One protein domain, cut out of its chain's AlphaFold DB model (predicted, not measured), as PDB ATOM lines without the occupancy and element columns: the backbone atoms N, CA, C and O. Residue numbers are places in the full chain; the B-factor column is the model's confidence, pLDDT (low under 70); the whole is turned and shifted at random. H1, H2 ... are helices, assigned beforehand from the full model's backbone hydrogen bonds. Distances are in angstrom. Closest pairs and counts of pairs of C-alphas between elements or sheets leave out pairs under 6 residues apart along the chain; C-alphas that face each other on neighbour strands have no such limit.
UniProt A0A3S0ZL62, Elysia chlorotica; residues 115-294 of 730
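AT A GLANCE: This is residues 115 to 294 of the 730 residues of a protein of Elysia chlorotica (UniProt A0A3S0ZL62). H6 lies in the middle, with H4 and H7 crossing it and H2 and H3 beyond its last residues; from its first residues the long H8 reaches away to the short H5, which sits between H8 and H1. The printed part has 180 residues with eight named helices, H1 to H8 in chain order, and no named strand: all helix, mostly crossed in packing. It is compact, with a radius of gyration of the C-alphas of 18.2 A, yet elongated, spanning 54 by 35 by 31 A.

IN THESE COORDINATES: H1, residues 115 to 132, is 26.0 A long and begins at C-alpha 115 (242.787, 215.492, 299.873). H2 is residues 148 to 157, H3 166 to 169, H4 178 to 189 and H5 209 to 213. H6, residues 236 to 251, is 23.6 A long, and H7, residues 257 to 270, 20.2 A. H8, residues 273 to 293, is 29.7 A long and ends at C-alpha 293 (250.552, 218.896, 316.222).

HOW THE PARTS SIT: H6 is the hub. With residues 236 to 240 it touches H8, about perpendicular at 80 degrees; the closest C-alphas, of Ala 236 and Tyr 279, are 4.6 A apart. H7 touches H6 at a steep tilt of 51 degrees, opposite ways, closest at C-alphas Ser 241 and Leu 264, 6.7 A. H5 touches H8, closest at C-alphas Tyr 210 and Phe 289, 5.0 A. H1 and H8 are apart. Every O i to N i+4 pair is within hydrogen-bond range in H2, H4, H5 and H6; H1 has 13 of 14, H7 9 of 10, H8 15 of 17, and H3 is too short.

THE WHOLE: The C-alphas farthest apart, of Glu 167 and Asp 225, are 57.1 A apart. The printed part has no cut. The links H1 to H2, H4 to H5 and H5 to H6 are long. Residues 115 to 117, 166 and 217 to 227 are under pLDDT 70.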
ATOM      1  N   LEU A 115     242.158 214.839 298.720       54.03
ATOM      2  CA  LEU A 115     242.787 215.492 299.873       54.03
ATOM      3  C   LEU A 115     242.996 214.503 301.029       54.03
ATOM      4  O   LEU A 115     243.956 214.633 301.781       54.03
ATOM      5  N   THR A 116     242.124 213.498 301.167       62.06
ATOM      6  CA  THR A 116     242.317 212.428 302.157       62.06
ATOM      7  C   THR A 116     243.388 211.420 301.763       62.06
ATOM      8  O   THR A 116     244.088 210.979 302.665       62.06
ATOM      9  N   THR A 117     243.565 211.093 300.474       68.50
ATOM     10  CA  THR A 117     244.698 210.255 300.045       68.50
ATOM     11  C   THR A 117     246.015 210.957 300.342       68.50
ATOM     12  O   THR A 117     246.787 210.419 301.120       68.50
ATOM     13  N   LEU A 118     246.196 212.216 299.917       76.06
ATOM     14  CA  LEU A 118     247.412 212.988 300.230       76.06
ATOM     15  C   LEU A 118     247.701 213.063 301.745       76.06
ATOM     16  O   LEU A 118     248.851 212.969 302.169       76.06
ATOM     17  N   ASP A 119     246.665 213.197 302.584       80.06
ATOM     18  CA  ASP A 119     246.791 213.253 304.052       80.06
ATOM     19  C   ASP A 119     247.106 211.898 304.728       80.06
ATOM     20  O   ASP A 119     247.379 211.863 305.938       80.06
ATOM     21  N   ASP A 120     247.050 210.798 303.974       82.06
ATOM     22  CA  ASP A 120     247.462 209.451 304.374       82.06
ATOM     23  C   ASP A 120     248.761 209.001 303.663       82.06
ATOM     24  O   ASP A 120     249.612 208.418 304.333       82.06
ATOM     25  N   ASP A 121     249.011 209.405 302.412       87.00
ATOM     26  CA  ASP A 121     250.285 209.236 301.686       87.00
ATOM     27  C   ASP A 121     251.444 209.903 302.456       87.00
ATOM     28  O   ASP A 121     252.474 209.287 302.740       87.00
ATOM     29  N   LEU A 122     251.240 211.152 302.903       88.62
ATOM     30  CA  LEU A 122     252.178 211.872 303.777       88.62
ATOM     31  C   LEU A 122     252.408 211.143 305.115       88.62
ATOM     32  O   LEU A 122     253.483 211.249 305.699       88.62
ATOM     33  N   LEU A 123     251.420 210.386 305.610       87.31
ATOM     34  CA  LEU A 123     251.567 209.589 306.832       87.31
ATOM     35  C   LEU A 123     252.286 208.260 306.604       87.31
ATOM     36  O   LEU A 123     252.850 207.724 307.557       87.31
ATOM     37  N   ASP A 124     252.257 207.697 305.398       89.12
ATOM     38  CA  ASP A 124     253.097 206.550 305.049       89.12
ATOM     39  C   ASP A 124     254.557 206.976 304.828       89.12
ATOM     40  O   ASP A 124     255.455 206.269 305.286       89.12
ATOM     41  N   MET A 125     254.814 208.183 304.305       90.38
ATOM     42  CA  MET A 125     256.163 208.774 304.324       90.38
ATOM     43  C   MET A 125     256.675 209.037 305.752       90.38
ATOM     44  O   MET A 125     257.787 208.617 306.073       90.38
ATOM     45  N   ASP A 126     255.863 209.638 306.638       92.81
ATOM     46  CA  ASP A 126     256.201 209.801 308.067       92.81
ATOM     47  C   ASP A 126     256.601 208.454 308.709       92.81
ATOM     48  O   ASP A 126     257.600 208.367 309.431       92.81
ATOM     49  N   LYS A 127     255.824 207.385 308.458       90.62
ATOM     50  CA  LYS A 127     256.108 206.031 308.972       90.62
ATOM     51  C   LYS A 127     257.408 205.477 308.399       90.62
ATOM     52  O   LYS A 127     258.199 204.938 309.168       90.62
ATOM     53  N   HIS A 128     257.636 205.618 307.095       91.44
ATOM     54  CA  HIS A 128     258.830 205.097 306.437       91.44
ATOM     55  C   HIS A 128     260.104 205.776 306.961       91.44
ATOM     56  O   HIS A 128     261.048 205.081 307.331       91.44
ATOM     57  N   LEU A 129     260.095 207.106 307.117       93.31
ATOM     58  CA  LEU A 129     261.198 207.863 307.723       93.31
ATOM     59  C   LEU A 129     261.483 207.407 309.165       93.31
ATOM     60  O   LEU A 129     262.639 207.206 309.546       93.31
ATOM     61  N   ILE A 130     260.425 207.211 309.959       92.00
ATOM     62  CA  ILE A 130     260.515 206.681 311.327       92.00
ATOM     63  C   ILE A 130     261.117 205.268 311.333       92.00
ATOM     64  O   ILE A 130     262.003 204.999 312.139       92.00
ATOM     65  N   GLN A 131     260.665 204.371 310.454       90.50
ATOM     66  CA  GLN A 131     261.162 202.993 310.373       90.50
ATOM     67  C   GLN A 131     262.625 202.943 309.921       90.50
ATOM     68  O   GLN A 131     263.435 202.283 310.569       90.50
ATOM     69  N   GLN A 132     262.986 203.688 308.873       91.00
ATOM     70  CA  GLN A 132     264.346 203.734 308.334       91.00
ATOM     71  C   GLN A 132     265.374 204.141 309.400       91.00
ATOM     72  O   GLN A 132     266.419 203.511 309.509       91.00
ATOM     73  N   ARG A 133     265.063 205.148 310.230       91.62
ATOM     74  CA  ARG A 133     265.958 205.610 311.311       91.62
ATOM     75  C   ARG A 133     265.912 204.761 312.590       91.62
ATOM     76  O   ARG A 133     266.657 205.040 313.526       91.62
ATOM     77  N   ILE A 134     265.023 203.770 312.668       90.75
ATOM     78  CA  ILE A 134     264.862 202.888 313.836       90.75
ATOM     79  C   ILE A 134     265.332 201.458 313.552       90.75
ATOM     80  O   ILE A 134     265.652 200.763 314.514       90.75
ATOM     81  N   LYS A 135     265.433 201.026 312.283       86.75
ATOM     82  CA  LYS A 135     265.780 199.644 311.894       86.75
ATOM     83  C   LYS A 135     267.022 199.114 312.629       86.75
ATOM     84  O   LYS A 135     266.943 198.077 313.282       86.75
ATOM     85  N   ASP A 136     268.105 199.891 312.659       82.38
ATOM     86  CA  ASP A 136     269.380 199.542 313.320       82.38
ATOM     87  C   ASP A 136     269.308 199.499 314.864       82.38
ATOM     88  O   ASP A 136     270.269 199.155 315.558       82.38
ATOM     89  N   HIS A 137     268.166 199.885 315.433       83.62
ATOM     90  CA  HIS A 137     267.907 199.960 316.868       83.62
ATOM     91  C   HIS A 137     266.737 199.077 317.317       83.62
ATOM     92  O   HIS A 137     266.455 199.014 318.520       83.62
ATOM     93  N   GLU A 138     266.058 198.373 316.405       85.12
ATOM     94  CA  GLU A 138     265.030 197.409 316.789       85.12
ATOM     95  C   GLU A 138     265.632 196.246 317.604       85.12
ATOM     96  O   GLU A 138     266.814 195.899 317.530       85.12
ATOM     97  N   ILE A 139     264.812 195.675 318.488       85.62
ATOM     98  CA  ILE A 139     265.213 194.552 319.355       85.62
ATOM     99  C   ILE A 139     264.941 193.215 318.663       85.62
ATOM    100  O   ILE A 139     265.670 192.251 318.876       85.62
ATOM    101  N   PHE A 140     263.907 193.178 317.827       84.69
ATOM    102  CA  PHE A 140     263.594 192.086 316.923       84.69
ATOM    103  C   PHE A 140     263.470 192.704 315.539       84.69
ATOM    104  O   PHE A 140     262.672 193.624 315.376       84.69
ATOM    105  N   ASP A 141     264.245 192.210 314.580       81.25
ATOM    106  CA  ASP A 141     264.065 192.557 313.175       81.25
ATOM    107  C   ASP A 141     262.651 192.154 312.722       81.25
ATOM    108  O   ASP A 141     262.184 191.049 313.017       81.25
ATOM    109  N   SER A 142     261.954 193.058 312.036       78.12
ATOM    110  CA  SER A 142     260.610 192.804 311.510       78.12
ATOM    111  C   SER A 142     260.607 191.896 310.274       78.12
ATOM    112  O   SER A 142     259.580 191.276 309.990       78.12
ATOM    113  N   GLU A 143     261.745 191.757 309.586       79.88
ATOM    114  CA  GLU A 143     261.919 190.890 308.411       79.88
ATOM    115  C   GLU A 143     262.245 189.431 308.802       79.88
ATOM    116  O   GLU A 143     261.954 188.501 308.045       79.88
ATOM    117  N   ARG A 144     262.776 189.193 310.014       86.19
ATOM    118  CA  ARG A 144     263.155 187.857 310.507       86.19
ATOM    119  C   ARG A 144     262.115 187.256 311.454       86.19
ATOM    120  O   ARG A 144     261.748 187.829 312.477       86.19
ATOM    121  N   SER A 145     261.723 186.007 311.193       85.38
ATOM    122  CA  SER A 145     261.037 185.200 312.210       85.38
ATOM    123  C   SER A 145     262.048 184.614 313.205       85.38
ATOM    124  O   SER A 145     263.080 184.075 312.817       85.38
ATOM    125  N   TYR A 146     261.744 184.736 314.499       86.38
ATOM    126  CA  TYR A 146     262.570 184.229 315.598       86.38
ATOM    127  C   TYR A 146     261.794 183.199 316.422       86.38
ATOM    128  O   TYR A 146     260.638 183.437 316.806       86.38
ATOM    129  N   SER A 147     262.453 182.093 316.763       87.75
ATOM    130  CA  SER A 147     261.968 181.119 317.743       87.75
ATOM    131  C   SER A 147     261.838 181.730 319.146       87.75
ATOM    132  O   SER A 147     262.381 182.796 319.449       87.75
ATOM    133  N   LEU A 148     261.121 181.041 320.041       84.81
ATOM    134  CA  LEU A 148     261.011 181.452 321.444       84.81
ATOM    135  C   LEU A 148     262.388 181.542 322.126       84.81
ATOM    136  O   LEU A 148     262.629 182.467 322.896       84.81
ATOM    137  N   ILE A 149     263.294 180.612 321.808       84.44
ATOM    138  CA  ILE A 149     264.635 180.540 322.402       84.44
ATOM    139  C   ILE A 149     265.492 181.719 321.928       84.44
ATOM    140  O   ILE A 149     266.050 182.424 322.762       84.44
ATOM    141  N   GLU A 150     265.523 182.010 320.622       87.31
ATOM    142  CA  GLU A 150     266.233 183.189 320.095       87.31
ATOM    143  C   GLU A 150     265.714 184.490 320.715       87.31
ATOM    144  O   GLU A 150     266.510 185.328 321.134       87.31
ATOM    145  N   LYS A 151     264.389 184.653 320.842       87.44
ATOM    146  CA  LYS A 151     263.800 185.839 321.486       87.44
ATOM    147  C   LYS A 151     264.236 185.982 322.941       87.44
ATOM    148  O   LYS A 151     264.540 187.091 323.375       87.44
ATOM    149  N   CYS A 152     264.268 184.881 323.691       85.06
ATOM    150  CA  CYS A 152     264.765 184.881 325.063       85.06
ATOM    151  C   CYS A 152     266.264 185.216 325.118       85.06
ATOM    152  O   CYS A 152     266.651 186.028 325.951       85.06
ATOM    153  N   ASN A 153     267.093 184.697 324.210       85.81
ATOM    154  CA  ASN A 153     268.533 184.978 324.189       85.81
ATOM    155  C   ASN A 153     268.837 186.448 323.832       85.81
ATOM    156  O   ASN A 153     269.534 187.125 324.585       85.81
ATOM    157  N   ILE A 154     268.224 186.980 322.769       87.69
ATOM    158  CA  ILE A 154     268.386 188.379 322.317       87.69
ATOM    159  C   ILE A 154     267.982 189.378 323.411       87.69
ATOM    160  O   ILE A 154     268.624 190.416 323.607       87.69
ATOM    161  N   LEU A 155     266.904 189.077 324.141       86.38
ATOM    162  CA  LEU A 155     266.491 189.878 325.289       86.38
ATOM    163  C   LEU A 155     267.411 189.680 326.499       86.38
ATOM    164  O   LEU A 155     267.555 190.620 327.274       86.38
ATOM    165  N   TYR A 156     268.037 188.511 326.667       85.12
ATOM    166  CA  TYR A 156     268.934 188.226 327.788       85.12
ATOM    167  C   TYR A 156     270.238 189.002 327.669       85.12
ATOM    168  O   TYR A 156     270.591 189.707 328.613       85.12
ATOM    169  N   GLU A 157     270.860 188.980 326.490       84.38
ATOM    170  CA  GLU A 157     272.031 189.793 326.133       84.38
ATOM    171  C   GLU A 157     271.772 191.299 326.314       84.38
ATOM    172  O   GLU A 157     272.622 192.033 326.814       84.38
ATOM    173  N   ARG A 158     270.566 191.765 325.953       85.69
ATOM    174  CA  ARG A 158     270.124 193.158 326.158       85.69
ATOM    175  C   ARG A 158     269.656 193.459 327.591       85.69
ATOM    176  O   ARG A 158     269.441 194.628 327.923       85.69
ATOM    177  N   SER A 159     269.481 192.452 328.449       84.38
ATOM    178  CA  SER A 159     269.099 192.628 329.853       84.38
ATOM    179  C   SER A 159     270.332 192.764 330.747       84.38
ATOM    180  O   SER A 159     271.374 192.164 330.509       84.38
ATOM    181  N   LYS A 160     270.198 193.477 331.869       75.81
ATOM    182  CA  LYS A 160     271.196 193.437 332.955       75.81
ATOM    183  C   LYS A 160     270.905 192.326 333.982       75.81
ATOM    184  O   LYS A 160     271.398 192.376 335.107       75.81
ATOM    185  N   CYS A 161     270.058 191.348 333.640       73.62
ATOM    186  CA  CYS A 161     269.467 190.419 334.601       73.62
ATOM    187  C   CYS A 161     270.281 189.124 334.753       73.62
ATOM    188  O   CYS A 161     269.971 188.103 334.150       73.62
ATOM    189  N   LYS A 162     271.273 189.126 335.652       73.50
ATOM    190  CA  LYS A 162     272.049 187.921 336.025       73.50
ATOM    191  C   LYS A 162     271.290 186.923 336.928       73.50
ATOM    192  O   LYS A 162     271.907 186.051 337.529       73.50
ATOM    193  N   LYS A 163     269.971 187.083 337.105       74.88
ATOM    194  CA  LYS A 163     269.180 186.363 338.126       74.88
ATOM    195  C   LYS A 163     268.550 185.057 337.626       74.88
ATOM    196  O   LYS A 163     268.273 184.173 338.431       74.88
ATOM    197  N   TYR A 164     268.309 184.942 336.322       74.50
ATOM    198  CA  TYR A 164     267.684 183.779 335.694       74.50
ATOM    199  C   TYR A 164     268.466 183.407 334.438       74.50
ATOM    200  O   TYR A 164     268.761 184.282 333.631       74.50
ATOM    201  N   SER A 165     268.785 182.126 334.271       74.06
ATOM    202  CA  SER A 165     269.520 181.633 333.100       74.06
ATOM    203  C   SER A 165     268.632 181.617 331.840       74.06
ATOM    204  O   SER A 165     267.414 181.436 331.977       74.06
ATOM    205  N   PRO A 166     269.177 181.733 330.613       69.06
ATOM    206  CA  PRO A 166     268.400 181.590 329.375       69.06
ATOM    207  C   PRO A 166     267.578 180.290 329.310       69.06
ATOM    208  O   PRO A 166     266.440 180.286 328.838       69.06
ATOM    209  N   GLU A 167     268.094 179.202 329.887       73.56
ATOM    210  CA  GLU A 167     267.459 177.878 329.972       73.56
ATOM    211  C   GLU A 167     266.234 177.845 330.904       73.56
ATOM    212  O   GLU A 167     265.418 176.925 330.830       73.56
ATOM    213  N   PHE A 168     266.076 178.836 331.786       76.75
ATOM    214  CA  PHE A 168     264.842 179.037 332.554       76.75
ATOM    215  C   PHE A 168     263.782 179.751 331.702       76.75
ATOM    216  O   PHE A 168     262.602 179.403 331.748       76.75
ATOM    217  N   LEU A 169     264.203 180.712 330.876       71.88
ATOM    218  CA  LEU A 169     263.316 181.492 330.011       71.88
ATOM    219  C   LEU A 169     262.820 180.693 328.799       71.88
ATOM    220  O   LEU A 169     261.664 180.848 328.412       71.88
ATOM    221  N   SER A 170     263.621 179.779 328.245       72.31
ATOM    222  CA  SER A 170     263.145 178.810 327.239       72.31
ATOM    223  C   SER A 170     262.096 177.836 327.800       72.31
ATOM    224  O   SER A 170     261.276 177.303 327.056       72.31
ATOM    225  N   GLN A 171     262.075 177.640 329.122       80.56
ATOM    226  CA  GLN A 171     261.113 176.794 329.829       80.56
ATOM    227  C   GLN A 171     259.924 177.571 330.413       80.56
ATOM    228  O   GLN A 171     259.081 176.977 331.085       80.56
ATOM    229  N   ILE A 172     259.794 178.872 330.133       81.12
ATOM    230  CA  ILE A 172     258.763 179.719 330.749       81.12
ATOM    231  C   ILE A 172     257.324 179.367 330.319       81.12
ATOM    232  O   ILE A 172     256.356 179.732 330.988       81.12
ATOM    233  N   ASP A 173     257.151 178.609 329.232       80.50
ATOM    234  CA  ASP A 173     255.862 178.011 328.857       80.50
ATOM    235  C   ASP A 173     255.428 176.840 329.753       80.50
ATOM    236  O   ASP A 173     254.241 176.525 329.778       80.50
ATOM    237  N   LYS A 174     256.326 176.280 330.576       83.25
ATOM    238  CA  LYS A 174     255.992 175.291 331.619       83.25
ATOM    239  C   LYS A 174     255.454 175.921 332.915       83.25
ATOM    240  O   LYS A 174     255.023 175.198 333.806       83.25
ATOM    241  N   VAL A 175     255.504 177.251 333.060       84.06
ATOM    242  CA  VAL A 175     255.015 177.950 334.263       84.06
ATOM    243  C   VAL A 175     253.496 178.108 334.178       84.06
ATOM    244  O   VAL A 175     253.000 178.972 333.453       84.06
ATOM    245  N   GLU A 176     252.766 177.279 334.930       84.44
ATOM    246  CA  GLU A 176     251.295 177.234 334.916       84.44
ATOM    247  C   GLU A 176     250.629 178.524 335.428       84.44
ATOM    248  O   GLU A 176     249.579 178.914 334.920       84.44
ATOM    249  N   ASP A 177     251.224 179.210 336.413       90.56
ATOM    250  CA  ASP A 177     250.667 180.450 336.968       90.56
ATOM    251  C   ASP A 177     251.004 181.673 336.082       90.56
ATOM    252  O   ASP A 177     252.164 182.112 336.040       90.56
ATOM    253  N   PRO A 178     250.004 182.300 335.424       87.25
ATOM    254  CA  PRO A 178     250.230 183.472 334.588       87.25
ATOM    255  C   PRO A 178     250.658 184.714 335.384       87.25
ATOM    256  O   PRO A 178     251.246 185.621 334.793       87.25
ATOM    257  N   GLU A 179     250.395 184.806 336.694       89.31
ATOM    258  CA  GLU A 179     250.880 185.927 337.507       89.31
ATOM    259  C   GLU A 179     252.369 185.800 337.846       89.31
ATOM    260  O   GLU A 179     253.081 186.799 337.735       89.31
ATOM    261  N   GLN A 180     252.866 184.608 338.187       89.56
ATOM    262  CA  GLN A 180     254.310 184.366 338.335       89.56
ATOM    263  C   GLN A 180     255.053 184.525 337.006       89.56
ATOM    264  O   GLN A 180     256.063 185.227 336.942       89.56
ATOM    265  N   LYS A 181     254.516 183.949 335.924       90.12
ATOM    266  CA  LYS A 181     255.083 184.063 334.573       90.12
ATOM    267  C   LYS A 181     255.288 185.516 334.138       90.12
ATOM    268  O   LYS A 181     256.337 185.860 333.597       90.12
ATOM    269  N   VAL A 182     254.315 186.385 334.417       92.00
ATOM    270  CA  VAL A 182     254.430 187.825 334.149       92.00
ATOM    271  C   VAL A 182     255.503 188.494 335.017       92.00
ATOM    272  O   VAL A 182     256.222 189.343 334.499       92.00
ATOM    273  N   ASP A 183     255.650 188.141 336.298       90.81
ATOM    274  CA  ASP A 183     256.688 188.744 337.151       90.81
ATOM    275  C   ASP A 183     258.110 188.368 336.702       90.81
ATOM    276  O   ASP A 183     258.968 189.253 336.649       90.81
ATOM    277  N   TYR A 184     258.355 187.113 336.298       89.25
ATOM    278  CA  TYR A 184     259.645 186.710 335.715       89.25
ATOM    279  C   TYR A 184     259.961 187.491 334.431       89.25
ATOM    280  O   TYR A 184     261.075 187.989 334.268       89.25
ATOM    281  N   LEU A 185     258.972 187.667 333.547       89.88
ATOM    282  CA  LEU A 185     259.156 188.442 332.318       89.88
ATOM    283  C   LEU A 185     259.348 189.944 332.572       89.88
ATOM    284  O   LEU A 185     260.104 190.578 331.842       89.88
ATOM    285  N   ILE A 186     258.713 190.535 333.590       91.19
ATOM    286  CA  ILE A 186     258.936 191.952 333.924       91.19
ATOM    287  C   ILE A 186     260.329 192.160 334.520       91.19
ATOM    288  O   ILE A 186     261.007 193.099 334.110       91.19
ATOM    289  N   GLU A 187     260.781 191.288 335.426       87.94
ATOM    290  CA  GLU A 187     262.134 191.358 336.010       87.94
ATOM    291  C   GLU A 187     263.234 191.358 334.936       87.94
ATOM    292  O   GLU A 187     264.292 191.960 335.111       87.94
ATOM    293  N   PHE A 188     262.935 190.724 333.806       86.25
ATOM    294  CA  PHE A 188     263.769 190.615 332.624       86.25
ATOM    295  C   PHE A 188     263.687 191.844 331.699       86.25
ATOM    296  O   PHE A 188     264.703 192.489 331.434       86.25
ATOM    297  N   VAL A 189     262.485 192.228 331.243       90.44
ATOM    298  CA  VAL A 189     262.331 193.313 330.250       90.44
ATOM    299  C   VAL A 189     262.396 194.727 330.838       90.44
ATOM    300  O   VAL A 189     262.505 195.686 330.074       90.44
ATOM    301  N   ARG A 190     262.322 194.897 332.168       89.88
ATOM    302  CA  ARG A 190     262.184 196.221 332.818       89.88
ATOM    303  C   ARG A 190     263.309 197.217 332.526       89.88
ATOM    304  O   ARG A 190     263.050 198.414 332.593       89.88
ATOM    305  N   TYR A 191     264.505 196.728 332.197       86.44
ATOM    306  CA  TYR A 191     265.696 197.538 331.907       86.44
ATOM    307  C   TYR A 191     266.094 197.585 330.427       86.44
ATOM    308  O   TYR A 191     267.071 198.251 330.078       86.44
ATOM    309  N   ILE A 192     265.359 196.897 329.552       89.00
ATOM    310  CA  ILE A 192     265.673 196.853 328.124       89.00
ATOM    311  C   ILE A 192     265.203 198.165 327.488       89.00
ATOM    312  O   ILE A 192     264.005 198.401 327.316       89.00
ATOM    313  N   LYS A 193     266.155 199.036 327.137       86.12
ATOM    314  CA  LYS A 193     265.882 200.273 326.395       86.12
ATOM    315  C   LYS A 193     265.417 199.917 324.982       86.12
ATOM    316  O   LYS A 193     266.231 199.536 324.149       86.12
ATOM    317  N   THR A 194     264.122 200.052 324.705       88.88
ATOM    318  CA  THR A 194     263.616 200.015 323.322       88.88
ATOM    319  C   THR A 194     263.829 201.377 322.662       88.88
ATOM    320  O   THR A 194     263.759 202.394 323.364       88.88
ATOM    321  N   PRO A 195     263.991 201.438 321.329       90.69
ATOM    322  CA  PRO A 195     263.887 202.698 320.610       90.69
ATOM    323  C   PRO A 195     262.509 203.335 320.846       90.69
ATOM    324  O   PRO A 195     261.510 202.650 321.102       90.69
ATOM    325  N   LEU A 196     262.471 204.665 320.779       92.81
ATOM    326  CA  LEU A 196     261.268 205.492 320.854       92.81
ATOM    327  C   LEU A 196     261.334 206.495 319.690       92.81
ATOM    328  O   LEU A 196     262.335 207.208 319.607       92.81
ATOM    329  N   PRO A 197     260.330 206.577 318.794       92.69
ATOM    330  CA  PRO A 197     260.480 207.312 317.533       92.69
ATOM    331  C   PRO A 197     260.879 208.786 317.650       92.69
ATOM    332  O   PRO A 197     261.711 209.266 316.887       92.69
ATOM    333  N   TRP A 198     260.366 209.480 318.665       93.56
ATOM    334  CA  TRP A 198     260.666 210.887 318.962       93.56
ATOM    335  C   TRP A 198     262.094 211.145 319.495       93.56
ATOM    336  O   TRP A 198     262.392 212.254 319.932       93.56
ATOM    337  N   ASN A 199     262.973 210.134 319.489       93.69
ATOM    338  CA  ASN A 199     264.416 210.281 319.724       93.69
ATOM    339  C   ASN A 199     265.263 210.195 318.445       93.69
ATOM    340  O   ASN A 199     266.449 210.506 318.502       93.69
ATOM    341  N   TYR A 200     264.670 209.789 317.318       92.56
ATOM    342  CA  TYR A 200     265.360 209.578 316.037       92.56
ATOM    343  C   TYR A 200     264.835 210.490 314.917       92.56
ATOM    344  O   TYR A 200     265.449 210.610 313.856       92.56
ATOM    345  N   VAL A 201     263.712 211.167 315.158       92.50
ATOM    346  CA  VAL A 201     263.090 212.147 314.262       92.50
ATOM    347  C   VAL A 201     262.721 213.386 315.077       92.50
ATOM    348  O   VAL A 201     262.384 213.253 316.256       92.50
ATOM    349  N   LYS A 202     262.810 214.576 314.480       92.31
ATOM    350  CA  LYS A 202     262.420 215.862 315.085       92.31
ATOM    351  C   LYS A 202     260.932 216.169 314.848       92.31
ATOM    352  O   LYS A 202     260.239 215.415 314.170       92.31
ATOM    353  N   CYS A 203     260.424 217.273 315.402       91.94
ATOM    354  CA  CYS A 203     259.035 217.690 315.160       91.94
ATOM    355  C   CYS A 203     258.829 218.199 313.725       91.94
ATOM    356  O   CYS A 203     257.787 217.958 313.133       91.94
ATOM    357  N   GLU A 204     259.836 218.878 313.178       91.69
ATOM    358  CA  GLU A 204     259.790 219.615 311.910       91.69
ATOM    359  C   GLU A 204     259.982 218.707 310.681       91.69
ATOM    360  O   GLU A 204     259.791 219.140 309.550       91.69
ATOM    361  N   GLU A 205     260.379 217.451 310.900       90.81
ATOM    362  CA  GLU A 205     260.644 216.448 309.859       90.81
ATOM    363  C   GLU A 205     259.415 215.575 309.530       90.81
ATOM    364  O   GLU A 205     259.514 214.688 308.687       90.81
ATOM    365  N   LEU A 206     258.282 215.783 310.214       91.44
ATOM    366  CA  LEU A 206     257.078 214.949 310.121       91.44
ATOM    367  C   LEU A 206     255.838 215.798 309.827       91.44
ATOM    368  O   LEU A 206     255.636 216.844 310.444       91.44
ATOM    369  N   HIS A 207     254.952 215.308 308.958       90.25
ATOM    370  CA  HIS A 207     253.665 215.952 308.661       90.25
ATOM    371  C   HIS A 207     252.716 215.927 309.867       90.25
ATOM    372  O   HIS A 207     251.951 216.867 310.085       90.25
ATOM    373  N   LYS A 208     252.742 214.853 310.672       90.81
ATOM    374  CA  LYS A 208     251.969 214.759 311.926       90.81
ATOM    375  C   LYS A 208     252.828 214.192 313.057       90.81
ATOM    376  O   LYS A 208     252.731 212.997 313.366       90.81
ATOM    377  N   PRO A 209     253.688 215.024 313.676       90.75
ATOM    378  CA  PRO A 209     254.789 214.541 314.499       90.75
ATOM    379  C   PRO A 209     254.342 213.649 315.659       90.75
ATOM    380  O   PRO A 209     254.945 212.601 315.891       90.75
ATOM    381  N   TYR A 210     253.262 213.987 316.367       92.44
ATOM    382  CA  TYR A 210     252.777 213.157 317.469       92.44
ATOM    383  C   TYR A 210     252.033 211.912 316.988       92.44
ATOM    384  O   TYR A 210     252.270 210.821 317.516       92.44
ATOM    385  N   THR A 211     251.129 212.033 316.017       90.69
ATOM    386  CA  THR A 211     250.330 210.910 315.507       90.69
ATOM    387  C   THR A 211     251.233 209.816 314.943       90.69
ATOM    388  O   THR A 211     251.047 208.640 315.286       90.69
ATOM    389  N   SER A 212     252.250 210.209 314.176       91.50
ATOM    390  CA  SER A 212     253.248 209.319 313.586       91.50
ATOM    391  C   SER A 212     254.189 208.739 314.651       91.50
ATOM    392  O   SER A 212     254.195 207.521 314.856       91.50
ATOM    393  N   ALA A 213     254.885 209.574 315.437       90.56
ATOM    394  CA  ALA A 213     255.864 209.097 316.425       90.56
ATOM    395  C   ALA A 213     255.249 208.292 317.591       90.56
ATOM    396  O   ALA A 213     255.897 207.409 318.157       90.56
ATOM    397  N   SER A 214     253.987 208.540 317.963       89.00
ATOM    398  CA  SER A 214     253.288 207.745 318.989       89.00
ATOM    399  C   SER A 214     252.652 206.452 318.451       89.00
ATOM    400  O   SER A 214     252.246 205.592 319.251       89.00
ATOM    401  N   SER A 215     252.582 206.298 317.121       83.88
ATOM    402  CA  SER A 215     251.813 205.264 316.406       83.88
ATOM    403  C   SER A 215     250.306 205.314 316.724       83.88
ATOM    404  O   SER A 215     249.626 204.286 316.843       83.88
ATOM    405  N   CYS A 216     249.759 206.515 316.923       78.00
ATOM    406  CA  CYS A 216     248.376 206.721 317.340       78.00
ATOM    407  C   CYS A 216     247.402 206.494 316.169       78.00
ATOM    408  O   CYS A 216     246.944 207.446 315.543       78.00
ATOM    409  N   LYS A 217     247.017 205.229 315.920       63.72
ATOM    410  CA  LYS A 217     246.054 204.849 314.861       63.72
ATOM    411  C   LYS A 217     244.873 205.835 314.756       63.72
ATOM    412  O   LYS A 217     244.138 206.025 315.742       63.72
ATOM    413  N   LYS A 218     244.727 206.442 313.566       62.12
ATOM    414  CA  LYS A 218     243.622 207.322 313.151       62.12
ATOM    415  C   LYS A 218     242.292 206.580 313.344       62.12
ATOM    416  O   LYS A 218     241.956 205.693 312.578       62.12
ATOM    417  N   GLU A 219     241.503 207.012 314.320       53.34
ATOM    418  CA  GLU A 219     240.042 207.001 314.219       53.34
ATOM    419  C   GLU A 219     239.566 208.336 314.784       53.34
ATOM    420  O   GLU A 219     239.611 208.566 315.998       53.34
ATOM    421  N   LYS A 220     239.158 209.249 313.895       55.62
ATOM    422  CA  LYS A 220     238.626 210.562 314.272       55.62
ATOM    423  C   LYS A 220     237.232 210.373 314.878       55.62
ATOM    424  O   LYS A 220     236.225 210.603 314.211       55.62
ATOM    425  N   LYS A 221     237.166 210.009 316.165       55.25
ATOM    426  CA  LYS A 221     235.995 210.328 316.993       55.25
ATOM    427  C   LYS A 221     235.952 211.841 317.149       55.25
ATOM    428  O   LYS A 221     236.532 212.403 318.074       55.25
ATOM    429  N   ARG A 222     235.313 212.467 316.161       66.69
ATOM    430  CA  ARG A 222     234.815 213.830 316.254       66.69
ATOM    431  C   ARG A 222     233.863 213.883 317.454       66.69
ATOM    432  O   ARG A 222     233.138 212.911 317.697       66.69
ATOM    433  N   ASP A 223     233.893 214.968 318.216       67.69
ATOM    434  CA  ASP A 223     232.827 215.236 319.184       67.69
ATOM    435  C   ASP A 223     231.509 215.539 318.431       67.69
ATOM    436  O   ASP A 223     231.482 215.580 317.198       67.69
ATOM    437  N   SER A 224     230.404 215.748 319.156       65.38
ATOM    438  CA  SER A 224     229.115 216.181 318.574       65.38
ATOM    439  C   SER A 224     229.253 217.408 317.670       65.38
ATOM    440  O   SER A 224     228.523 217.554 316.697       65.38
ATOM    441  N   ASP A 225     230.235 218.244 317.985       66.50
ATOM    442  CA  ASP A 225     230.456 219.573 317.434       66.50
ATOM    443  C   ASP A 225     231.433 219.524 316.233       66.50
ATOM    444  O   ASP A 225     232.108 220.499 315.918       66.50
ATOM    445  N   GLY A 226     231.616 218.348 315.614       66.38
ATOM    446  CA  GLY A 226     232.486 218.120 314.450       66.38
ATOM    447  C   GLY A 226     233.999 218.134 314.727       66.38
ATOM    448  O   GLY A 226     234.759 217.492 313.995       66.38
ATOM    449  N   HIS A 227     234.450 218.800 315.793       66.62
ATOM    450  CA  HIS A 227     235.862 218.899 316.170       66.62
ATOM    451  C   HIS A 227     236.519 217.532 316.415       66.62
ATOM    452  O   HIS A 227     235.999 216.689 317.146       66.62
ATOM    453  N   VAL A 228     237.721 217.336 315.860       73.25
ATOM    454  CA  VAL A 228     238.598 216.206 316.205       73.25
ATOM    455  C   VAL A 228     239.068 216.369 317.653       73.25
ATOM    456  O   VAL A 228     239.564 217.430 318.015       73.25
ATOM    457  N   ASN A 229     238.940 215.320 318.469       80.12
ATOM    458  CA  ASN A 229     239.302 215.340 319.888       80.12
ATOM    459  C   ASN A 229     240.580 214.491 320.127       80.12
ATOM    460  O   ASN A 229     240.489 213.256 320.124       80.12
ATOM    461  N   PRO A 230     241.782 215.095 320.269       84.94
ATOM    462  CA  PRO A 230     243.045 214.352 320.287       84.94
ATOM    463  C   PRO A 230     243.223 213.437 321.507       84.94
ATOM    464  O   PRO A 230     242.801 213.736 322.632       84.94
ATOM    465  N   LYS A 231     243.910 212.305 321.302       88.69
ATOM    466  CA  LYS A 231     244.288 211.395 322.393       88.69
ATOM    467  C   LYS A 231     245.480 211.990 323.144       88.69
ATOM    468  O   LYS A 231     246.546 212.123 322.553       88.69
ATOM    469  N   ARG A 232     245.292 212.256 324.446       93.06
ATOM    470  CA  ARG A 232     246.313 212.760 325.392       93.06
ATOM    471  C   ARG A 232     247.704 212.153 325.140       93.06
ATOM    472  O   ARG A 232     247.758 210.938 324.915       93.06
ATOM    473  N   PRO A 233     248.800 212.913 325.329       94.81
ATOM    474  CA  PRO A 233     250.144 212.348 325.318       94.81
ATOM    475  C   PRO A 233     250.294 211.282 326.411       94.81
ATOM    476  O   PRO A 233     249.657 211.344 327.471       94.81
ATOM    477  N   MET A 234     251.130 210.277 326.150       95.75
ATOM    478  CA  MET A 234     251.423 209.223 327.122       95.75
ATOM    479  C   MET A 234     252.255 209.796 328.278       95.75
ATOM    480  O   MET A 234     253.241 210.489 328.052       95.75
ATOM    481  N   ASN A 235     251.876 209.492 329.522       97.25
ATOM    482  CA  ASN A 235     252.722 209.782 330.682       97.25
ATOM    483  C   ASN A 235     253.877 208.766 330.793       97.25
ATOM    484  O   ASN A 235     253.848 207.730 330.129       97.25
ATOM    485  N   ALA A 236     254.859 209.036 331.660       97.25
ATOM    486  CA  ALA A 236     256.047 208.199 331.854       97.25
ATOM    487  C   ALA A 236     255.724 206.694 332.006       97.25
ATOM    488  O   ALA A 236     256.239 205.860 331.262       97.25
ATOM    489  N   PHE A 237     254.770 206.350 332.882       97.12
ATOM    490  CA  PHE A 237     254.295 204.972 333.056       97.12
ATOM    491  C   PHE A 237     253.671 204.378 331.783       97.12
ATOM    492  O   PHE A 237     253.859 203.196 331.501       97.12
ATOM    493  N   MET A 238     252.909 205.152 331.005       96.62
ATOM    494  CA  MET A 238     252.306 204.676 329.752       96.62
ATOM    495  C   MET A 238     253.347 204.471 328.643       96.62
ATOM    496  O   MET A 238     253.168 203.559 327.838       96.62
ATOM    497  N   ILE A 239     254.438 205.246 328.632       95.81
ATOM    498  CA  ILE A 239     255.591 205.033 327.741       95.81
ATOM    499  C   ILE A 239     256.291 203.721 328.119       95.81
ATOM    500  O   ILE A 239     256.273 202.776 327.330       95.81
ATOM    501  N   TRP A 240     256.799 203.611 329.352       96.00
ATOM    502  CA  TRP A 240     257.481 202.406 329.848       96.00
ATOM    503  C   TRP A 240     256.615 201.143 329.713       96.00
ATOM    504  O   TRP A 240     257.026 200.132 329.144       96.00
ATOM    505  N   SER A 241     255.350 201.201 330.141       95.94
ATOM    506  CA  SER A 241     254.454 200.046 330.041       95.94
ATOM    507  C   SER A 241     254.022 199.722 328.606       95.94
ATOM    508  O   SER A 241     253.587 198.593 328.385       95.94
ATOM    509  N   LYS A 242     254.115 200.638 327.621       94.44
ATOM    510  CA  LYS A 242     253.964 200.300 326.185       94.44
ATOM    511  C   LYS A 242     255.137 199.418 325.746       94.44
ATOM    512  O   LYS A 242     254.892 198.359 325.174       94.44
ATOM    513  N   GLN A 243     256.366 199.808 326.090       93.44
ATOM    514  CA  GLN A 243     257.590 199.060 325.779       93.44
ATOM    515  C   GLN A 243     257.551 197.642 326.368       93.44
ATOM    516  O   GLN A 243     257.562 196.661 325.622       93.44
ATOM    517  N   CYS A 244     257.408 197.518 327.693       94.19
ATOM    518  CA  CYS A 244     257.440 196.212 328.358       94.19
ATOM    519  C   CYS A 244     256.304 195.281 327.901       94.19
ATOM    520  O   CYS A 244     256.537 194.087 327.733       94.19
ATOM    521  N   ARG A 245     255.089 195.796 327.641       95.06
ATOM    522  CA  ARG A 245     253.995 194.971 327.088       95.06
ATOM    523  C   ARG A 245     254.285 194.476 325.675       95.06
ATOM    524  O   ARG A 245     253.903 193.349 325.375       95.06
ATOM    525  N   SER A 246     254.956 195.270 324.837       92.25
ATOM    526  CA  SER A 246     255.366 194.821 323.501       92.25
ATOM    527  C   SER A 246     256.331 193.643 323.619       92.25
ATOM    528  O   SER A 246     256.034 192.564 323.113       92.25
ATOM    529  N   LEU A 247     257.419 193.801 324.386       91.62
ATOM    530  CA  LEU A 247     258.426 192.751 324.587       91.62
ATOM    531  C   LEU A 247     257.813 191.464 325.163       91.62
ATOM    532  O   LEU A 247     258.013 190.390 324.602       91.62
ATOM    533  N   ILE A 248     256.976 191.569 326.202       91.81
ATOM    534  CA  ILE A 248     256.250 190.424 326.784       91.81
ATOM    535  C   ILE A 248     255.348 189.738 325.742       91.81
ATOM    536  O   ILE A 248     255.278 188.509 325.711       91.81
ATOM    537  N   SER A 249     254.696 190.501 324.859       91.00
ATOM    538  CA  SER A 249     253.816 189.958 323.818       91.00
ATOM    539  C   SER A 249     254.555 189.270 322.662       91.00
ATOM    540  O   SER A 249     253.936 188.450 321.986       91.00
ATOM    541  N   HIS A 250     255.840 189.563 322.420       87.38
ATOM    542  CA  HIS A 250     256.646 188.829 321.427       87.38
ATOM    543  C   HIS A 250     257.057 187.433 321.926       87.38
ATOM    544  O   HIS A 250     257.219 186.524 321.105       87.38
ATOM    545  N   ILE A 251     257.214 187.276 323.247       87.19
ATOM    546  CA  ILE A 251     257.560 186.015 323.927       87.19
ATOM    547  C   ILE A 251     256.292 185.178 324.160       87.19
ATOM    548  O   ILE A 251     256.233 184.018 323.768       87.19
ATOM    549  N   CYS A 252     255.264 185.769 324.779       86.88
ATOM    550  CA  CYS A 252     254.059 185.070 325.227       86.88
ATOM    551  C   CYS A 252     252.772 185.836 324.841       86.88
ATOM    552  O   CYS A 252     252.145 186.467 325.701       86.88
ATOM    553  N   PRO A 253     252.335 185.779 323.566       87.94
ATOM    554  CA  PRO A 253     251.136 186.478 323.082       87.94
ATOM    555  C   PRO A 253     249.826 186.005 323.741       87.94
ATOM    556  O   PRO A 253     248.819 186.711 323.688       87.94
ATOM    557  N   GLN A 254     249.826 184.838 324.394       88.38
ATOM    558  CA  GLN A 254     248.687 184.297 325.139       88.38
ATOM    559  C   GLN A 254     248.445 184.980 326.502       88.38
ATOM    560  O   GLN A 254     247.400 184.765 327.121       88.38
ATOM    561  N   LEU A 255     249.375 185.811 326.997       90.44
ATOM    562  CA  LEU A 255     249.227 186.493 328.288       90.44
ATOM    563  C   LEU A 255     248.250 187.676 328.212       90.44
ATOM    564  O   LEU A 255     248.426 188.636 327.462       90.44
ATOM    565  N   HIS A 256     247.218 187.647 329.058       92.00
ATOM    566  CA  HIS A 256     246.188 188.678 329.042       92.00
ATOM    567  C   HIS A 256     246.703 190.043 329.541       92.00
ATOM    568  O   HIS A 256     247.228 190.183 330.650       92.00
ATOM    569  N   ASN A 257     246.479 191.088 328.737       92.25
ATOM    570  CA  ASN A 257     247.029 192.432 328.943       92.25
ATOM    571  C   ASN A 257     246.679 193.074 330.304       92.25
ATOM    572  O   ASN A 257     247.481 193.856 330.820       92.25
ATOM    573  N   ALA A 258     245.528 192.757 330.913       93.81
ATOM    574  CA  ALA A 258     245.191 193.276 332.244       93.81
ATOM    575  C   ALA A 258     246.091 192.692 333.352       93.81
ATOM    576  O   ALA A 258     246.480 193.425 334.260       93.81
ATOM    577  N   THR A 259     246.490 191.419 333.245       93.38
ATOM    578  CA  THR A 259     247.429 190.763 334.173       93.38
ATOM    579  C   THR A 259     248.811 191.404 334.077       93.38
ATOM    580  O   THR A 259     249.383 191.800 335.093       93.38
ATOM    581  N   ILE A 260     249.301 191.613 332.848       94.88
ATOM    582  CA  ILE A 260     250.574 192.306 332.592       94.88
ATOM    583  C   ILE A 260     250.533 193.727 333.176       94.88
ATOM    584  O   ILE A 260     251.417 194.125 333.930       94.88
ATOM    585  N   SER A 261     249.458 194.475 332.911       96.06
ATOM    586  CA  SER A 261     249.287 195.853 333.401       96.06
ATOM    587  C   SER A 261     249.203 195.943 334.933       96.06
ATOM    588  O   SER A 261     249.770 196.865 335.521       96.06
ATOM    589  N   LYS A 262     248.544 194.975 335.594       95.75
ATOM    590  CA  LYS A 262     248.470 194.862 337.064       95.75
ATOM    591  C   LYS A 262     249.870 194.750 337.674       95.75
ATOM    592  O   LYS A 262     250.188 195.495 338.601       95.75
ATOM    593  N   LYS A 263     250.703 193.846 337.148       95.62
ATOM    594  CA  LYS A 263     252.070 193.613 337.642       95.62
ATOM    595  C   LYS A 263     253.004 194.777 337.309       95.62
ATOM    596  O   LYS A 263     253.693 195.258 338.205       95.62
ATOM    597  N   LEU A 264     252.955 195.326 336.090       96.56
ATOM    598  CA  LEU A 264     253.715 196.534 335.725       96.56
ATOM    599  C   LEU A 264     253.406 197.711 336.672       96.56
ATOM    600  O   LEU A 264     254.319 198.407 337.102       96.56
ATOM    601  N   GLY A 265     252.146 197.892 337.084       96.62
ATOM    602  CA  GLY A 265     251.766 198.895 338.089       96.62
ATOM    603  C   GLY A 265     252.286 198.627 339.513       96.62
ATOM    604  O   GLY A 265     252.327 199.541 340.336       96.62
ATOM    605  N   VAL A 266     252.695 197.397 339.846       95.50
ATOM    606  CA  VAL A 266     253.460 197.101 341.074       95.50
ATOM    607  C   VAL A 266     254.925 197.484 340.874       95.50
ATOM    608  O   VAL A 266     255.465 198.223 341.692       95.50
ATOM    609  N   TRP A 267     255.538 197.053 339.772       94.50
ATOM    610  CA  TRP A 267     256.951 197.309 339.477       94.50
ATOM    611  C   TRP A 267     257.290 198.795 339.312       94.50
ATOM    612  O   TRP A 267     258.248 199.250 339.922       94.50
ATOM    613  N   TRP A 268     256.449 199.587 338.641       96.44
ATOM    614  CA  TRP A 268     256.629 201.044 338.528       96.44
ATOM    615  C   TRP A 268     256.691 201.775 339.883       96.44
ATOM    616  O   TRP A 268     257.330 202.814 340.009       96.44
ATOM    617  N   ARG A 269     256.035 201.236 340.922       96.19
ATOM    618  CA  ARG A 269     256.099 201.786 342.289       96.19
ATOM    619  C   ARG A 269     257.330 201.324 343.073       96.19
ATOM    620  O   ARG A 269     257.636 201.940 344.084       96.19
ATOM    621  N   LYS A 270     258.006 200.260 342.625       95.00
ATOM    622  CA  LYS A 270     259.296 199.802 343.169       95.00
ATOM    623  C   LYS A 270     260.496 200.510 342.537       95.00
ATOM    624  O   LYS A 270     261.574 200.433 343.108       95.00
ATOM    625  N   PHE A 271     260.323 201.132 341.369       94.25
ATOM    626  CA  PHE A 271     261.399 201.861 340.699       94.25
ATOM    627  C   PHE A 271     261.917 203.004 341.582       94.25
ATOM    628  O   PHE A 271     261.138 203.629 342.314       94.25
ATOM    629  N   THR A 272     263.206 203.318 341.470       96.25
ATOM    630  CA  THR A 272     263.782 204.558 342.007       96.25
ATOM    631  C   THR A 272     263.256 205.764 341.224       96.25
ATOM    632  O   THR A 272     262.654 205.622 340.156       96.25
ATOM    633  N   ASP A 273     263.432 206.974 341.749       96.00
ATOM    634  CA  ASP A 273     263.013 208.174 341.017       96.00
ATOM    635  C   ASP A 273     263.966 208.515 339.856       96.00
ATOM    636  O   ASP A 273     263.511 209.037 338.843       96.00
ATOM    637  N   GLU A 274     265.230 208.078 339.911       95.44
ATOM    638  CA  GLU A 274     266.174 208.099 338.779       95.44
ATOM    639  C   GLU A 274     265.704 207.211 337.612       95.44
ATOM    640  O   GLU A 274     265.715 207.629 336.452       95.44
ATOM    641  N   GLU A 275     265.225 205.994 337.904       93.44
ATOM    642  CA  GLU A 275     264.660 205.085 336.896       93.44
ATOM    643  C   GLU A 275     263.386 205.665 336.252       93.44
ATOM    644  O   GLU A 275     263.114 205.414 335.075       93.44
ATOM    645  N   LYS A 276     262.605 206.458 337.000       95.31
ATOM    646  CA  LYS A 276     261.392 207.132 336.502       95.31
ATOM    647  C   LYS A 276     261.707 208.401 335.714       95.31
ATOM    648  O   LYS A 276     261.023 208.653 334.722       95.31
ATOM    649  N   ASP A 277     262.715 209.173 336.120       96.62
ATOM    650  CA  ASP A 277     263.127 210.426 335.474       96.62
ATOM    651  C   ASP A 277     263.440 210.228 333.983       96.62
ATOM    652  O   ASP A 277     262.996 211.019 333.152       96.62
ATOM    653  N   VAL A 278     264.095 209.115 333.622       94.94
ATOM    654  CA  VAL A 278     264.312 208.735 332.215       94.94
ATOM    655  C   VAL A 278     263.001 208.810 331.423       94.94
ATOM    656  O   VAL A 278     262.941 209.461 330.384       94.94
ATOM    657  N   TYR A 279     261.924 208.216 331.937       96.50
ATOM    658  CA  TYR A 279     260.617 208.189 331.276       96.50
ATOM    659  C   TYR A 279     259.806 209.480 331.436       96.50
ATOM    660  O   TYR A 279     258.930 209.755 330.613       96.50
ATOM    661  N   GLU A 280     260.084 210.284 332.459       97.19
ATOM    662  CA  GLU A 280     259.493 211.611 332.629       97.19
ATOM    663  C   GLU A 280     260.083 212.606 331.610       97.19
ATOM    664  O   GLU A 280     259.327 213.345 330.977       97.19
ATOM    665  N   ARG A 281     261.390 212.531 331.319       96.88
ATOM    666  CA  ARG A 281     262.024 213.250 330.198       96.88
ATOM    667  C   ARG A 281     261.485 212.802 328.837       96.88
ATOM    668  O   ARG A 281     261.173 213.649 328.000       96.88
ATOM    669  N   GLU A 282     261.280 211.501 328.623       96.50
ATOM    670  CA  GLU A 282     260.631 210.995 327.400       96.50
ATOM    671  C   GLU A 282     259.174 211.468 327.259       96.50
ATOM    672  O   GLU A 282     258.731 211.812 326.162       96.50
ATOM    673  N   LYS A 283     258.430 211.570 328.368       96.75
ATOM    674  CA  LYS A 283     257.103 212.204 328.396       96.75
ATOM    675  C   LYS A 283     257.185 213.685 328.021       96.75
ATOM    676  O   LYS A 283     256.309 214.141 327.285       96.75
ATOM    677  N   VAL A 284     258.172 214.444 328.506       97.06
ATOM    678  CA  VAL A 284     258.337 215.866 328.138       97.06
ATOM    679  C   VAL A 284     258.551 216.005 326.629       97.06
ATOM    680  O   VAL A 284     257.803 216.753 325.998       97.06
ATOM    681  N   LYS A 285     259.452 215.211 326.028       96.19
ATOM    682  CA  LYS A 285     259.634 215.152 324.563       96.19
ATOM    683  C   LYS A 285     258.319 214.857 323.839       96.19
ATOM    684  O   LYS A 285     257.866 215.655 323.026       96.19
ATOM    685  N   LEU A 286     257.644 213.760 324.191       95.75
ATOM    686  CA  LEU A 286     256.379 213.367 323.560       95.75
ATOM    687  C   LEU A 286     255.259 214.413 323.747       95.75
ATOM    688  O   LEU A 286     254.375 214.543 322.899       95.75
ATOM    689  N   THR A 287     255.294 215.177 324.842       95.75
ATOM    690  CA  THR A 287     254.360 216.284 325.094       95.75
ATOM    691  C   THR A 287     254.660 217.487 324.198       95.75
ATOM    692  O   THR A 287     253.714 218.113 323.728       95.75
ATOM    693  N   ALA A 288     255.929 217.774 323.887       95.50
ATOM    694  CA  ALA A 288     256.300 218.795 322.903       95.50
ATOM    695  C   ALA A 288     255.821 218.420 321.487       95.50
ATOM    696  O   ALA A 288     255.168 219.231 320.837       95.50
ATOM    697  N   PHE A 289     256.012 217.162 321.063       95.00
ATOM    698  CA  PHE A 289     255.459 216.646 319.797       95.00
ATOM    699  C   PHE A 289     253.928 216.806 319.746       95.00
ATOM    700  O   PHE A 289     253.373 217.241 318.738       95.00
ATOM    701  N   HIS A 290     253.226 216.501 320.848       94.75
ATOM    702  CA  HIS A 290     251.774 216.694 320.937       94.75
ATOM    703  C   HIS A 290     251.375 218.178 320.894       94.75
ATOM    704  O   HIS A 290     250.343 218.512 320.315       94.75
ATOM    705  N   ALA A 291     252.142 219.070 321.523       94.19
ATOM    706  CA  ALA A 291     251.871 220.507 321.500       94.19
ATOM    707  C   ALA A 291     252.110 221.119 320.108       94.19
ATOM    708  O   ALA A 291     251.389 222.037 319.731       94.19
ATOM    709  N   HIS A 292     253.060 220.578 319.339       93.44
ATOM    710  CA  HIS A 292     253.322 220.979 317.956       93.44
ATOM    711  C   HIS A 292     252.163 220.589 317.017       93.44
ATOM    712  O   HIS A 292     251.667 221.431 316.278       93.44
ATOM    713  N   GLU A 293     251.678 219.340 317.072       92.25
ATOM    714  CA  GLU A 293     250.552 218.896 316.222       92.25
ATOM    715  C   GLU A 293     249.187 219.444 316.691       92.25
ATOM    716  O   GLU A 293     248.278 219.645 315.885       92.25
ATOM    717  N   PHE A 294     249.024 219.697 317.995       91.19
ATOM    718  CA  PHE A 294     247.764 220.155 318.591       91.19
ATOM    719  C   PHE A 294     247.973 221.347 319.551       91.19
ATOM    720  O   PHE A 294     247.769 221.195 320.762       91.19
TER     721      PHE A 294